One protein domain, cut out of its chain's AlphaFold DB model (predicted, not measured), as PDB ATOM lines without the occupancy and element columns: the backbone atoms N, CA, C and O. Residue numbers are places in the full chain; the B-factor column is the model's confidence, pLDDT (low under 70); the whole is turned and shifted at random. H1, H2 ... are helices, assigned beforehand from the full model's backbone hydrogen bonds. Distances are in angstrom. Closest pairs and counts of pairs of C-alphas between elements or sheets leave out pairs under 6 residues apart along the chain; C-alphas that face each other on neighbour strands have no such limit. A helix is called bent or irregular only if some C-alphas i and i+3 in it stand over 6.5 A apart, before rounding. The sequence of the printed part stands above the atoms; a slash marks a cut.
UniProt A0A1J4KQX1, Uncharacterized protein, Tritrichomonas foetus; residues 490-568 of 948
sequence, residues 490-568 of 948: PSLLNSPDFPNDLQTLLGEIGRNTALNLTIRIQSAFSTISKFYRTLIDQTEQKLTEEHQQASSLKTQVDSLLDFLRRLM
ATOM      1  N   PRO A 490     -27.059  18.323 -36.020       49.06
ATOM      2  CA  PRO A 490     -27.637  16.967 -36.055       49.06
ATOM      3  C   PRO A 490     -26.643  15.815 -36.303       49.06
ATOM      4  O   PRO A 490     -27.024  14.652 -36.207       49.06
ATOM      5  N   SER A 491     -25.382  16.107 -36.632       52.47
ATOM      6  CA  SER A 491     -24.339  15.120 -36.939       52.47
ATOM      7  C   SER A 491     -23.625  14.532 -35.711       52.47
ATOM      8  O   SER A 491     -22.933  13.531 -35.854       52.47
ATOM      9  N   LEU A 492     -23.805  15.091 -34.508       54.97
ATOM     10  CA  LEU A 492     -23.085  14.647 -33.300       54.97
ATOM     11  C   LEU A 492     -23.598  13.335 -32.680       54.97
ATOM     12  O   LEU A 492     -22.888  12.717 -31.894       54.97
ATOM     13  N   LEU A 493     -24.805  12.887 -33.037       54.53
ATOM     14  CA  LEU A 493     -25.415  11.669 -32.477       54.53
ATOM     15  C   LEU A 493     -25.145  10.395 -33.299       54.53
ATOM     16  O   LEU A 493     -25.504   9.310 -32.854       54.53
ATOM     17  N   ASN A 494     -24.465  10.510 -34.445       56.50
ATOM     18  CA  ASN A 494     -23.983   9.379 -35.248       56.50
ATOM     19  C   ASN A 494     -22.449   9.284 -35.171       56.50
ATOM     20  O   ASN A 494     -21.769   9.303 -36.197       56.50
ATOM     21  N   SER A 495     -21.883   9.223 -33.961       60.75
ATOM     22  CA  SER A 495     -20.455   8.901 -33.820       60.75
ATOM     23  C   SER A 495     -20.233   7.406 -34.095       60.75
ATOM     24  O   SER A 495     -20.965   6.601 -33.511       60.75
ATOM     25  N   PRO A 496     -19.260   7.006 -34.945       65.25
ATOM     26  CA  PRO A 496     -18.861   5.605 -35.141       65.25
ATOM     27  C   PRO A 496     -18.319   4.937 -33.870       65.25
ATOM     28  O   PRO A 496     -18.222   3.717 -33.831       65.25
ATOM     29  N   ASP A 497     -18.015   5.716 -32.832       65.12
ATOM     30  CA  ASP A 497     -17.455   5.207 -31.578       65.12
ATOM     31  C   ASP A 497     -18.514   4.608 -30.631       65.12
ATOM     32  O   ASP A 497     -18.167   4.006 -29.615       65.12
ATOM     33  N   PHE A 498     -19.812   4.762 -30.930       73.19
ATOM     34  CA  PHE A 498     -20.876   4.114 -30.158       73.19
ATOM     35  C   PHE A 498     -21.160   2.692 -30.672       73.19
ATOM     36  O   PHE A 498     -21.204   2.489 -31.885       73.19
ATOM     37  N   PRO A 499     -21.434   1.714 -29.782       76.75
ATOM     38  CA  PRO A 499     -21.847   0.369 -30.184       76.75
ATOM     39  C   PRO A 499     -23.055   0.412 -31.130       76.75
ATOM     40  O   PRO A 499     -23.983   1.187 -30.889       76.75
ATOM     41  N   ASN A 500     -23.062  -0.434 -32.168       75.06
ATOM     42  CA  ASN A 500     -24.057  -0.412 -33.258       75.06
ATOM     43  C   ASN A 500     -25.518  -0.331 -32.763       75.06
ATOM     44  O   ASN A 500     -26.338   0.386 -33.341       75.06
ATOM     45  N   ASP A 501     -25.836  -1.007 -31.659       71.50
ATOM     46  CA  ASP A 501     -27.186  -1.040 -31.080       71.50
ATOM     47  C   ASP A 501     -27.598   0.321 -30.491       71.50
ATOM     48  O   ASP A 501     -28.714   0.800 -30.705       71.50
ATOM     49  N   LEU A 502     -26.670   0.994 -29.803       76.44
ATOM     50  CA  LEU A 502     -26.873   2.339 -29.263       76.44
ATOM     51  C   LEU A 502     -26.891   3.386 -30.383       76.44
ATOM     52  O   LEU A 502     -27.664   4.342 -30.334       76.44
ATOM     53  N   GLN A 503     -26.076   3.182 -31.413       75.50
ATOM     54  CA  GLN A 503     -26.020   4.038 -32.591       75.50
ATOM     55  C   GLN A 503     -27.346   4.024 -33.368       75.50
ATOM     56  O   GLN A 503     -27.825   5.070 -33.805       75.50
ATOM     57  N   THR A 504     -27.982   2.853 -33.475       76.06
ATOM     58  CA  THR A 504     -29.301   2.696 -34.105       76.06
ATOM     59  C   THR A 504     -30.375   3.461 -33.324       76.06
ATOM     60  O   THR A 504     -31.100   4.270 -33.907       76.06
ATOM     61  N   LEU A 505     -30.405   3.308 -31.994       74.69
ATOM     62  CA  LEU A 505     -31.354   4.000 -31.109       74.69
ATOM     63  C   LEU A 505     -31.162   5.527 -31.105       74.69
ATOM     64  O   LEU A 505     -32.130   6.289 -31.142       74.69
ATOM     65  N   LEU A 506     -29.913   6.003 -31.092       75.94
ATOM     66  CA  LEU A 506     -29.610   7.437 -31.151       75.94
ATOM     67  C   LEU A 506     -29.893   8.032 -32.530       75.94
ATOM     68  O   LEU A 506     -30.372   9.166 -32.624       75.94
ATOM     69  N   GLY A 507     -29.667   7.256 -33.590       73.12
ATOM     70  CA  GLY A 507     -30.011   7.618 -34.957       73.12
ATOM     71  C   GLY A 507     -31.517   7.816 -35.152       73.12
ATOM     72  O   GLY A 507     -31.924   8.762 -35.829       73.12
ATOM     73  N   GLU A 508     -32.357   6.985 -34.530       74.62
ATOM     74  CA  GLU A 508     -33.820   7.134 -34.552       74.62
ATOM     75  C   GLU A 508     -34.289   8.403 -33.824       74.62
ATOM     76  O   GLU A 508     -35.117   9.153 -34.353       74.62
ATOM     77  N   ILE A 509     -33.703   8.711 -32.662       72.44
ATOM     78  CA  ILE A 509     -33.997   9.940 -31.904       72.44
ATOM     79  C   ILE A 509     -33.533  11.184 -32.675       72.44
ATOM     80  O   ILE A 509     -34.247  12.188 -32.723       72.44
ATOM     81  N   GLY A 510     -32.364  11.120 -33.320       68.31
ATOM     82  CA  GLY A 510     -31.822  12.209 -34.133       68.31
ATOM     83  C   GLY A 510     -32.674  12.525 -35.369       68.31
ATOM     84  O   GLY A 510     -32.889  13.701 -35.684       68.31
ATOM     85  N   ARG A 511     -33.211  11.491 -36.036       70.25
ATOM     86  CA  ARG A 511     -34.061  11.618 -37.237       70.25
ATOM     87  C   ARG A 511     -35.494  12.068 -36.939       70.25
ATOM     88  O   ARG A 511     -36.177  12.524 -37.853       70.25
ATOM     89  N   ASN A 512     -35.953  11.976 -35.692       67.62
ATOM     90  CA  ASN A 512     -37.301  12.394 -35.320       67.62
ATOM     91  C   ASN A 512     -37.408  13.932 -35.237       67.62
ATOM     92  O   ASN A 512     -37.173  14.549 -34.197       67.62
ATOM     93  N   THR A 513     -37.750  14.572 -36.357       59.59
ATOM     94  CA  THR A 513     -37.813  16.038 -36.499       59.59
ATOM     95  C   THR A 513     -38.972  16.702 -35.755       59.59
ATOM     96  O   THR A 513     -38.940  17.919 -35.582       59.59
ATOM     97  N   ALA A 514     -39.951  15.931 -35.269       54.75
ATOM     98  CA  ALA A 514     -41.110  16.449 -34.539       54.75
ATOM     99  C   ALA A 514     -40.778  16.919 -33.107       54.75
ATOM    100  O   ALA A 514     -41.547  17.670 -32.512       54.75
ATOM    101  N   LEU A 515     -39.637  16.500 -32.547       57.62
ATOM    102  CA  LEU A 515     -39.201  16.870 -31.196       57.62
ATOM    103  C   LEU A 515     -38.222  18.061 -31.239       57.62
ATOM    104  O   LEU A 515     -37.340  18.123 -32.100       57.62
ATOM    105  N   ASN A 516     -38.332  19.008 -30.300       64.44
ATOM    106  CA  ASN A 516     -37.368  20.113 -30.158       64.44
ATOM    107  C   ASN A 516     -35.958  19.553 -29.847       64.44
ATOM    108  O   ASN A 516     -35.841  18.517 -29.192       64.44
ATOM    109  N   LEU A 517     -34.891  20.210 -30.323       63.12
ATOM    110  CA  LEU A 517     -33.490  19.819 -30.116       63.12
ATOM    111  C   LEU A 517     -33.173  19.519 -28.646       63.12
ATOM    112  O   LEU A 517     -32.530  18.512 -28.371       63.12
ATOM    113  N   THR A 518     -33.674  20.327 -27.709       64.31
ATOM    114  CA  THR A 518     -33.483  20.089 -26.270       64.31
ATOM    115  C   THR A 518     -34.060  18.736 -25.858       64.31
ATOM    116  O   THR A 518     -33.389  17.959 -25.190       64.31
ATOM    117  N   ILE A 519     -35.259  18.396 -26.342       69.44
ATOM    118  CA  ILE A 519     -35.918  17.112 -26.065       69.44
ATOM    119  C   ILE A 519     -35.194  15.966 -26.777       69.44
ATOM    120  O   ILE A 519     -35.064  14.890 -26.206       69.44
ATOM    121  N   ARG A 520     -34.665  16.175 -27.988       71.00
ATOM    122  CA  ARG A 520     -33.860  15.160 -28.689       71.00
ATOM    123  C   ARG A 520     -32.537  14.888 -27.993       71.00
ATOM    124  O   ARG A 520     -32.197  13.728 -27.821       71.00
ATOM    125  N   ILE A 521     -31.828  15.921 -27.548       68.12
ATOM    126  CA  ILE A 521     -30.589  15.790 -26.774       68.12
ATOM    127  C   ILE A 521     -30.881  15.131 -25.426       68.12
ATOM    128  O   ILE A 521     -30.180  14.208 -25.032       68.12
ATOM    129  N   GLN A 522     -31.946  15.540 -24.738       74.25
ATOM    130  CA  GLN A 522     -32.329  14.968 -23.451       74.25
ATOM    131  C   GLN A 522     -32.796  13.515 -23.592       74.25
ATOM    132  O   GLN A 522     -32.447  12.677 -22.768       74.25
ATOM    133  N   SER A 523     -33.514  13.188 -24.667       76.50
ATOM    134  CA  SER A 523     -33.904  11.818 -24.996       76.50
ATOM    135  C   SER A 523     -32.693  10.986 -25.421       76.50
ATOM    136  O   SER A 523     -32.561   9.849 -24.983       76.50
ATOM    137  N   ALA A 524     -31.746  11.554 -26.172       75.69
ATOM    138  CA  ALA A 524     -30.491  10.909 -26.549       75.69
ATOM    139  C   ALA A 524     -29.604  10.631 -25.328       75.69
ATOM    140  O   ALA A 524     -29.207   9.490 -25.123       75.69
ATOM    141  N   PHE A 525     -29.369  11.612 -24.451       78.00
ATOM    142  CA  PHE A 525     -28.653  11.404 -23.189       78.00
ATOM    143  C   PHE A 525     -29.409  10.476 -22.248       78.00
ATOM    144  O   PHE A 525     -28.785   9.647 -21.597       78.00
ATOM    145  N   SER A 526     -30.741  10.553 -22.193       80.75
ATOM    146  CA  SER A 526     -31.531   9.600 -21.419       80.75
ATOM    147  C   SER A 526     -31.417   8.195 -21.997       80.75
ATOM    148  O   SER A 526     -31.440   7.250 -21.220       80.75
ATOM    149  N   THR A 527     -31.292   8.042 -23.312       81.69
ATOM    150  CA  THR A 527     -31.151   6.745 -23.982       81.69
ATOM    151  C   THR A 527     -29.737   6.203 -23.826       81.69
ATOM    152  O   THR A 527     -29.600   5.043 -23.475       81.69
ATOM    153  N   ILE A 528     -28.695   7.033 -23.944       80.25
ATOM    154  CA  ILE A 528     -27.301   6.682 -23.616       80.25
ATOM    155  C   ILE A 528     -27.184   6.303 -22.141       80.25
ATOM    156  O   ILE A 528     -26.628   5.262 -21.810       80.25
ATOM    157  N   SER A 529     -27.736   7.122 -21.246       78.12
ATOM    158  CA  SER A 529     -27.704   6.878 -19.806       78.12
ATOM    159  C   SER A 529     -28.488   5.626 -19.447       78.12
ATOM    160  O   SER A 529     -27.980   4.822 -18.679       78.12
ATOM    161  N   LYS A 530     -29.675   5.405 -20.027       81.69
ATOM    162  CA  LYS A 530     -30.423   4.155 -19.843       81.69
ATOM    163  C   LYS A 530     -29.678   2.969 -20.428       81.69
ATOM    164  O   LYS A 530     -29.655   1.942 -19.775       81.69
ATOM    165  N   PHE A 531     -29.070   3.093 -21.601       84.12
ATOM    166  CA  PHE A 531     -28.325   2.013 -22.233       84.12
ATOM    167  C   PHE A 531     -27.135   1.610 -21.374       84.12
ATOM    168  O   PHE A 531     -27.081   0.464 -20.958       84.12
ATOM    169  N   TYR A 532     -26.248   2.541 -21.015       79.81
ATOM    170  CA  TYR A 532     -25.098   2.228 -20.169       79.81
ATOM    171  C   TYR A 532     -25.486   1.902 -18.731       79.81
ATOM    172  O   TYR A 532     -24.825   1.059 -18.151       79.81
ATOM    173  N   ARG A 533     -26.559   2.470 -18.160       80.56
ATOM    174  CA  ARG A 533     -27.090   1.980 -16.875       80.56
ATOM    175  C   ARG A 533     -27.603   0.565 -17.001       80.56
ATOM    176  O   ARG A 533     -27.225  -0.247 -16.196       80.56
ATOM    177  N   THR A 534     -28.363   0.236 -18.037       81.94
ATOM    178  CA  THR A 534     -28.825  -1.141 -18.259       81.94
ATOM    179  C   THR A 534     -27.639  -2.074 -18.489       81.94
ATOM    180  O   THR A 534     -27.661  -3.202 -18.027       81.94
ATOM    181  N   LEU A 535     -26.586  -1.617 -19.169       78.31
ATOM    182  CA  LEU A 535     -25.374  -2.396 -19.410       78.31
ATOM    183  C   LEU A 535     -24.556  -2.575 -18.127       78.31
ATOM    184  O   LEU A 535     -24.078  -3.679 -17.888       78.31
ATOM    185  N   ILE A 536     -24.442  -1.531 -17.300       77.56
ATOM    186  CA  ILE A 536     -23.837  -1.559 -15.961       77.56
ATOM    187  C   ILE A 536     -24.667  -2.453 -15.047       77.56
ATOM    188  O   ILE A 536     -24.119  -3.391 -14.512       77.56
ATOM    189  N   ASP A 537     -25.980  -2.267 -14.954       78.12
ATOM    190  CA  ASP A 537     -26.891  -3.086 -14.155       78.12
ATOM    191  C   ASP A 537     -26.847  -4.549 -14.613       78.12
ATOM    192  O   ASP A 537     -26.803  -5.445 -13.785       78.12
ATOM    193  N   GLN A 538     -26.779  -4.830 -15.919       76.88
ATOM    194  CA  GLN A 538     -26.608  -6.193 -16.435       76.88
ATOM    195  C   GLN A 538     -25.218  -6.763 -16.149       76.88
ATOM    196  O   GLN A 538     -25.095  -7.969 -15.951       76.88
ATOM    197  N   THR A 539     -24.162  -5.945 -16.159       71.81
ATOM    198  CA  THR A 539     -22.810  -6.412 -15.818       71.81
ATOM    199  C   THR A 539     -22.621  -6.554 -14.319       71.81
ATOM    200  O   THR A 539     -22.013  -7.528 -13.914       71.81
ATOM    201  N   GLU A 540     -23.190  -5.685 -13.493       75.19
ATOM    202  CA  GLU A 540     -23.259  -5.805 -12.038       75.19
ATOM    203  C   GLU A 540     -24.160  -6.964 -11.635       75.19
ATOM    204  O   GLU A 540     -23.810  -7.704 -10.724       75.19
ATOM    205  N   GLN A 541     -25.271  -7.199 -12.335       75.62
ATOM    206  CA  GLN A 541     -26.110  -8.371 -12.127       75.62
ATOM    207  C   GLN A 541     -25.364  -9.646 -12.526       75.62
ATOM    208  O   GLN A 541     -25.327 -10.584 -11.745       75.62
ATOM    209  N   LYS A 542     -24.669  -9.674 -13.670       76.62
ATOM    210  CA  LYS A 542     -23.794 -10.805 -14.024       76.62
ATOM    211  C   LYS A 542     -22.633 -10.970 -13.051       76.62
ATOM    212  O   LYS A 542     -22.282 -12.093 -12.738       76.62
ATOM    213  N   LEU A 543     -22.050  -9.883 -12.553       72.81
ATOM    214  CA  LEU A 543     -20.952  -9.912 -11.592       72.81
ATOM    215  C   LEU A 543     -21.440 -10.382 -10.223       72.81
ATOM    216  O   LEU A 543     -20.737 -11.123  -9.557       72.81
ATOM    217  N   THR A 544     -22.641  -9.991  -9.799       75.38
ATOM    218  CA  THR A 544     -23.259 -10.445  -8.545       75.38
ATOM    219  C   THR A 544     -23.783 -11.869  -8.664       75.38
ATOM    220  O   THR A 544     -23.643 -12.617  -7.705       75.38
ATOM    221  N   GLU A 545     -24.285 -12.284  -9.828       77.88
ATOM    222  CA  GLU A 545     -24.604 -13.677 -10.150       77.88
ATOM    223  C   GLU A 545     -23.332 -14.529 -10.214       77.88
ATOM    224  O   GLU A 545     -23.323 -15.612  -9.644       77.88
ATOM    225  N   GLU A 546     -22.234 -14.045 -10.803       73.12
ATOM    226  CA  GLU A 546     -20.933 -14.725 -10.780       73.12
ATOM    227  C   GLU A 546     -20.306 -14.716  -9.389       73.12
ATOM    228  O   GLU A 546     -19.675 -15.691  -9.006       73.12
ATOM    229  N   HIS A 547     -20.502 -13.670  -8.587       75.25
ATOM    230  CA  HIS A 547     -20.002 -13.618  -7.217       75.25
ATOM    231  C   HIS A 547     -20.839 -14.499  -6.285       75.25
ATOM    232  O   HIS A 547     -20.281 -15.179  -5.429       75.25
ATOM    233  N   GLN A 548     -22.160 -14.575  -6.478       73.56
ATOM    234  CA  GLN A 548     -23.018 -15.558  -5.818       73.56
ATOM    235  C   GLN A 548     -22.716 -16.968  -6.305       73.56
ATOM    236  O   GLN A 548     -22.669 -17.873  -5.479       73.56
ATOM    237  N   GLN A 549     -22.451 -17.176  -7.596       74.44
ATOM    238  CA  GLN A 549     -22.010 -18.466  -8.113       74.44
ATOM    239  C   GLN A 549     -20.661 -18.834  -7.519       74.44
ATOM    240  O   GLN A 549     -20.574 -19.914  -6.965       74.44
ATOM    241  N   ALA A 550     -19.664 -17.952  -7.509       70.88
ATOM    242  CA  ALA A 550     -18.348 -18.180  -6.919       70.88
ATOM    243  C   ALA A 550     -18.421 -18.376  -5.402       70.88
ATOM    244  O   ALA A 550     -17.730 -19.235  -4.869       70.88
ATOM    245  N   SER A 551     -19.291 -17.649  -4.697       72.06
ATOM    246  CA  SER A 551     -19.539 -17.843  -3.265       72.06
ATOM    247  C   SER A 551     -20.279 -19.153  -3.002       72.06
ATOM    248  O   SER A 551     -19.965 -19.848  -2.039       72.06
ATOM    249  N   SER A 552     -21.235 -19.533  -3.851       71.94
ATOM    250  CA  SER A 552     -21.922 -20.823  -3.766       71.94
ATOM    251  C   SER A 552     -20.972 -21.966  -4.106       71.94
ATOM    252  O   SER A 552     -20.980 -22.964  -3.401       71.94
ATOM    253  N   LEU A 553     -20.084 -21.790  -5.091       74.06
ATOM    254  CA  LEU A 553     -19.043 -22.735  -5.469       74.06
ATOM    255  C   LEU A 553     -18.022 -22.848  -4.352       74.06
ATOM    256  O   LEU A 553     -17.619 -23.947  -4.031       74.06
ATOM    257  N   LYS A 554     -17.643 -21.739  -3.717       75.06
ATOM    258  CA  LYS A 554     -16.755 -21.733  -2.557       75.06
ATOM    259  C   LYS A 554     -17.396 -22.455  -1.380       75.06
ATOM    260  O   LYS A 554     -16.772 -23.332  -0.813       75.06
ATOM    261  N   THR A 555     -18.666 -22.187  -1.087       74.06
ATOM    262  CA  THR A 555     -19.404 -22.898  -0.030       74.06
ATOM    263  C   THR A 555     -19.576 -24.384  -0.374       74.06
ATOM    264  O   THR A 555     -19.498 -25.235   0.505       74.06
ATOM    265  N   GLN A 556     -19.768 -24.721  -1.653       76.00
ATOM    266  CA  GLN A 556     -19.820 -26.100  -2.146       76.00
ATOM    267  C   GLN A 556     -18.451 -26.777  -2.092       76.00
ATOM    268  O   GLN A 556     -18.390 -27.949  -1.745       76.00
ATOM    269  N   VAL A 557     -17.366 -26.064  -2.396       73.12
ATOM    270  CA  VAL A 557     -15.983 -26.539  -2.285       73.12
ATOM    271  C   VAL A 557     -15.655 -26.751  -0.820       73.12
ATOM    272  O   VAL A 557     -15.252 -27.845  -0.475       73.12
ATOM    273  N   ASP A 558     -15.928 -25.799   0.062       73.75
ATOM    274  CA  ASP A 558     -15.692 -25.934   1.499       73.75
ATOM    275  C   ASP A 558     -16.529 -27.080   2.083       73.75
ATOM    276  O   ASP A 558     -16.001 -27.928   2.799       73.75
ATOM    277  N   SER A 559     -17.801 -27.205   1.688       75.38
ATOM    278  CA  SER A 559     -18.644 -28.353   2.039       75.38
ATOM    279  C   SER A 559     -18.123 -29.670   1.455       75.38
ATOM    280  O   SER A 559     -18.298 -30.709   2.087       75.38
ATOM    281  N   LEU A 560     -17.527 -29.662   0.262       71.38
ATOM    282  CA  LEU A 560     -16.925 -30.833  -0.374       71.38
ATOM    283  C   LEU A 560     -15.623 -31.216   0.331       71.38
ATOM    284  O   LEU A 560     -15.395 -32.396   0.559       71.38
ATOM    285  N   LEU A 561     -14.794 -30.248   0.718       72.94
ATOM    286  CA  LEU A 561     -13.569 -30.466   1.479       72.94
ATOM    287  C   LEU A 561     -13.903 -31.003   2.876       72.94
ATOM    288  O   LEU A 561     -13.283 -31.973   3.305       72.94
ATOM    289  N   ASP A 562     -14.929 -30.471   3.545       73.12
ATOM    290  CA  ASP A 562     -15.423 -31.002   4.823       73.12
ATOM    291  C   ASP A 562     -16.046 -32.397   4.676       73.12
ATOM    292  O   ASP A 562     -15.847 -33.276   5.519       73.12
ATOM    293  N   PHE A 563     -16.773 -32.637   3.583       74.62
ATOM    294  CA  PHE A 563     -17.311 -33.953   3.258       74.62
ATOM    295  C   PHE A 563     -16.192 -34.967   3.001       74.62
ATOM    296  O   PHE A 563     -16.232 -36.052   3.571       74.62
ATOM    297  N   LEU A 564     -15.165 -34.611   2.224       67.56
ATOM    298  CA  LEU A 564     -14.000 -35.459   1.948       67.56
ATOM    299  C   LEU A 564     -13.170 -35.715   3.215       67.56
ATOM    300  O   LEU A 564     -12.786 -36.861   3.454       67.56
ATOM    301  N   ARG A 565     -12.987 -34.698   4.073       71.38
ATOM    302  CA  ARG A 565     -12.365 -34.836   5.404       71.38
ATOM    303  C   ARG A 565     -13.137 -35.816   6.296       71.38
ATOM    304  O   ARG A 565     -12.518 -36.579   7.033       71.38
ATOM    305  N   ARG A 566     -14.477 -35.833   6.227       71.38
ATOM    306  CA  ARG A 566     -15.324 -36.782   6.981       71.38
ATOM    307  C   ARG A 566     -15.371 -38.186   6.383       71.38
ATOM    308  O   ARG A 566     -15.466 -39.146   7.139       71.38
ATOM    309  N   LEU A 567     -15.356 -38.313   5.058       61.56
ATOM    310  CA  LEU A 567     -15.487 -39.603   4.372       61.56
ATOM    311  C   LEU A 567     -14.201 -40.424   4.399       61.56
ATOM    312  O   LEU A 567     -14.268 -41.649   4.377       61.56
ATOM    313  N   MET A 568     -13.047 -39.759   4.443       64.81
ATOM    314  CA  MET A 568     -11.737 -40.407   4.443       64.81
ATOM    315  C   MET A 568     -10.828 -39.829   5.540       64.81
ATOM    316  O   MET A 568      -9.805 -39.217   5.231       64.81
TER     317      MET A 568
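Overview. This is residues 490 to 568 of the 948 residues of an uncharacterized protein of Tritrichomonas foetus (UniProt A0A1J4KQX1). One very long, straight helix, H2, has a short helix, H1, folded back beside its first part as a helical hairpin, with the unnamed residues 490 to 499 running beside H1; together they make a small head from which the rest of H2 sticks out as a long arm. The arm, residues 533 to 568, of which 533 to 567 belong to H2, stands free and makes the length of the whole. The printed part has 79 residues with two named helices, H1 then H2, and no named strand; the class is all helix. It is extended, with a radius of gyration of the C-alphas of 22.8 A, and spans 74 by 21 by 13 A.

Along the chain. H2, residues 517 to 567, is the longest helix, 71.0 A from C-alpha 517 at (-33.490, 19.819, -30.116) to C-alpha 567 at (-15.487, -39.603, 4.372). H1, residues 500 to 511, begins with C-alpha 500 at (-24.057, -0.412, -33.258) and measures 16.1 A from first to last C-alpha. Neither helix is bent.

Arrangement. H2 touches H1 with residues 520 to 531 alone. Their closest C-alphas, those of Leu 506 and Ala 524, are 5.8 A apart. The two helices run opposite ways at a shallow tilt of 22 degrees and form a helical hairpin. In H1 and H2 every O i to N i+4 pair is within hydrogen-bond range.

Size, cuts and confidence. The two C-alphas farthest apart, those of Ala 514 and Met 568, are 74.9 A apart. Without the stretch that stands free, the body has 43 residues and spans 25 by 19 by 13 A. The link from H1 to H2, five residues, is tight, and the printed part has no cut. The mean pLDDT of the printed part is 71.7; 21 residues are under 70, among them residues 490 to 497 and 512 to 519.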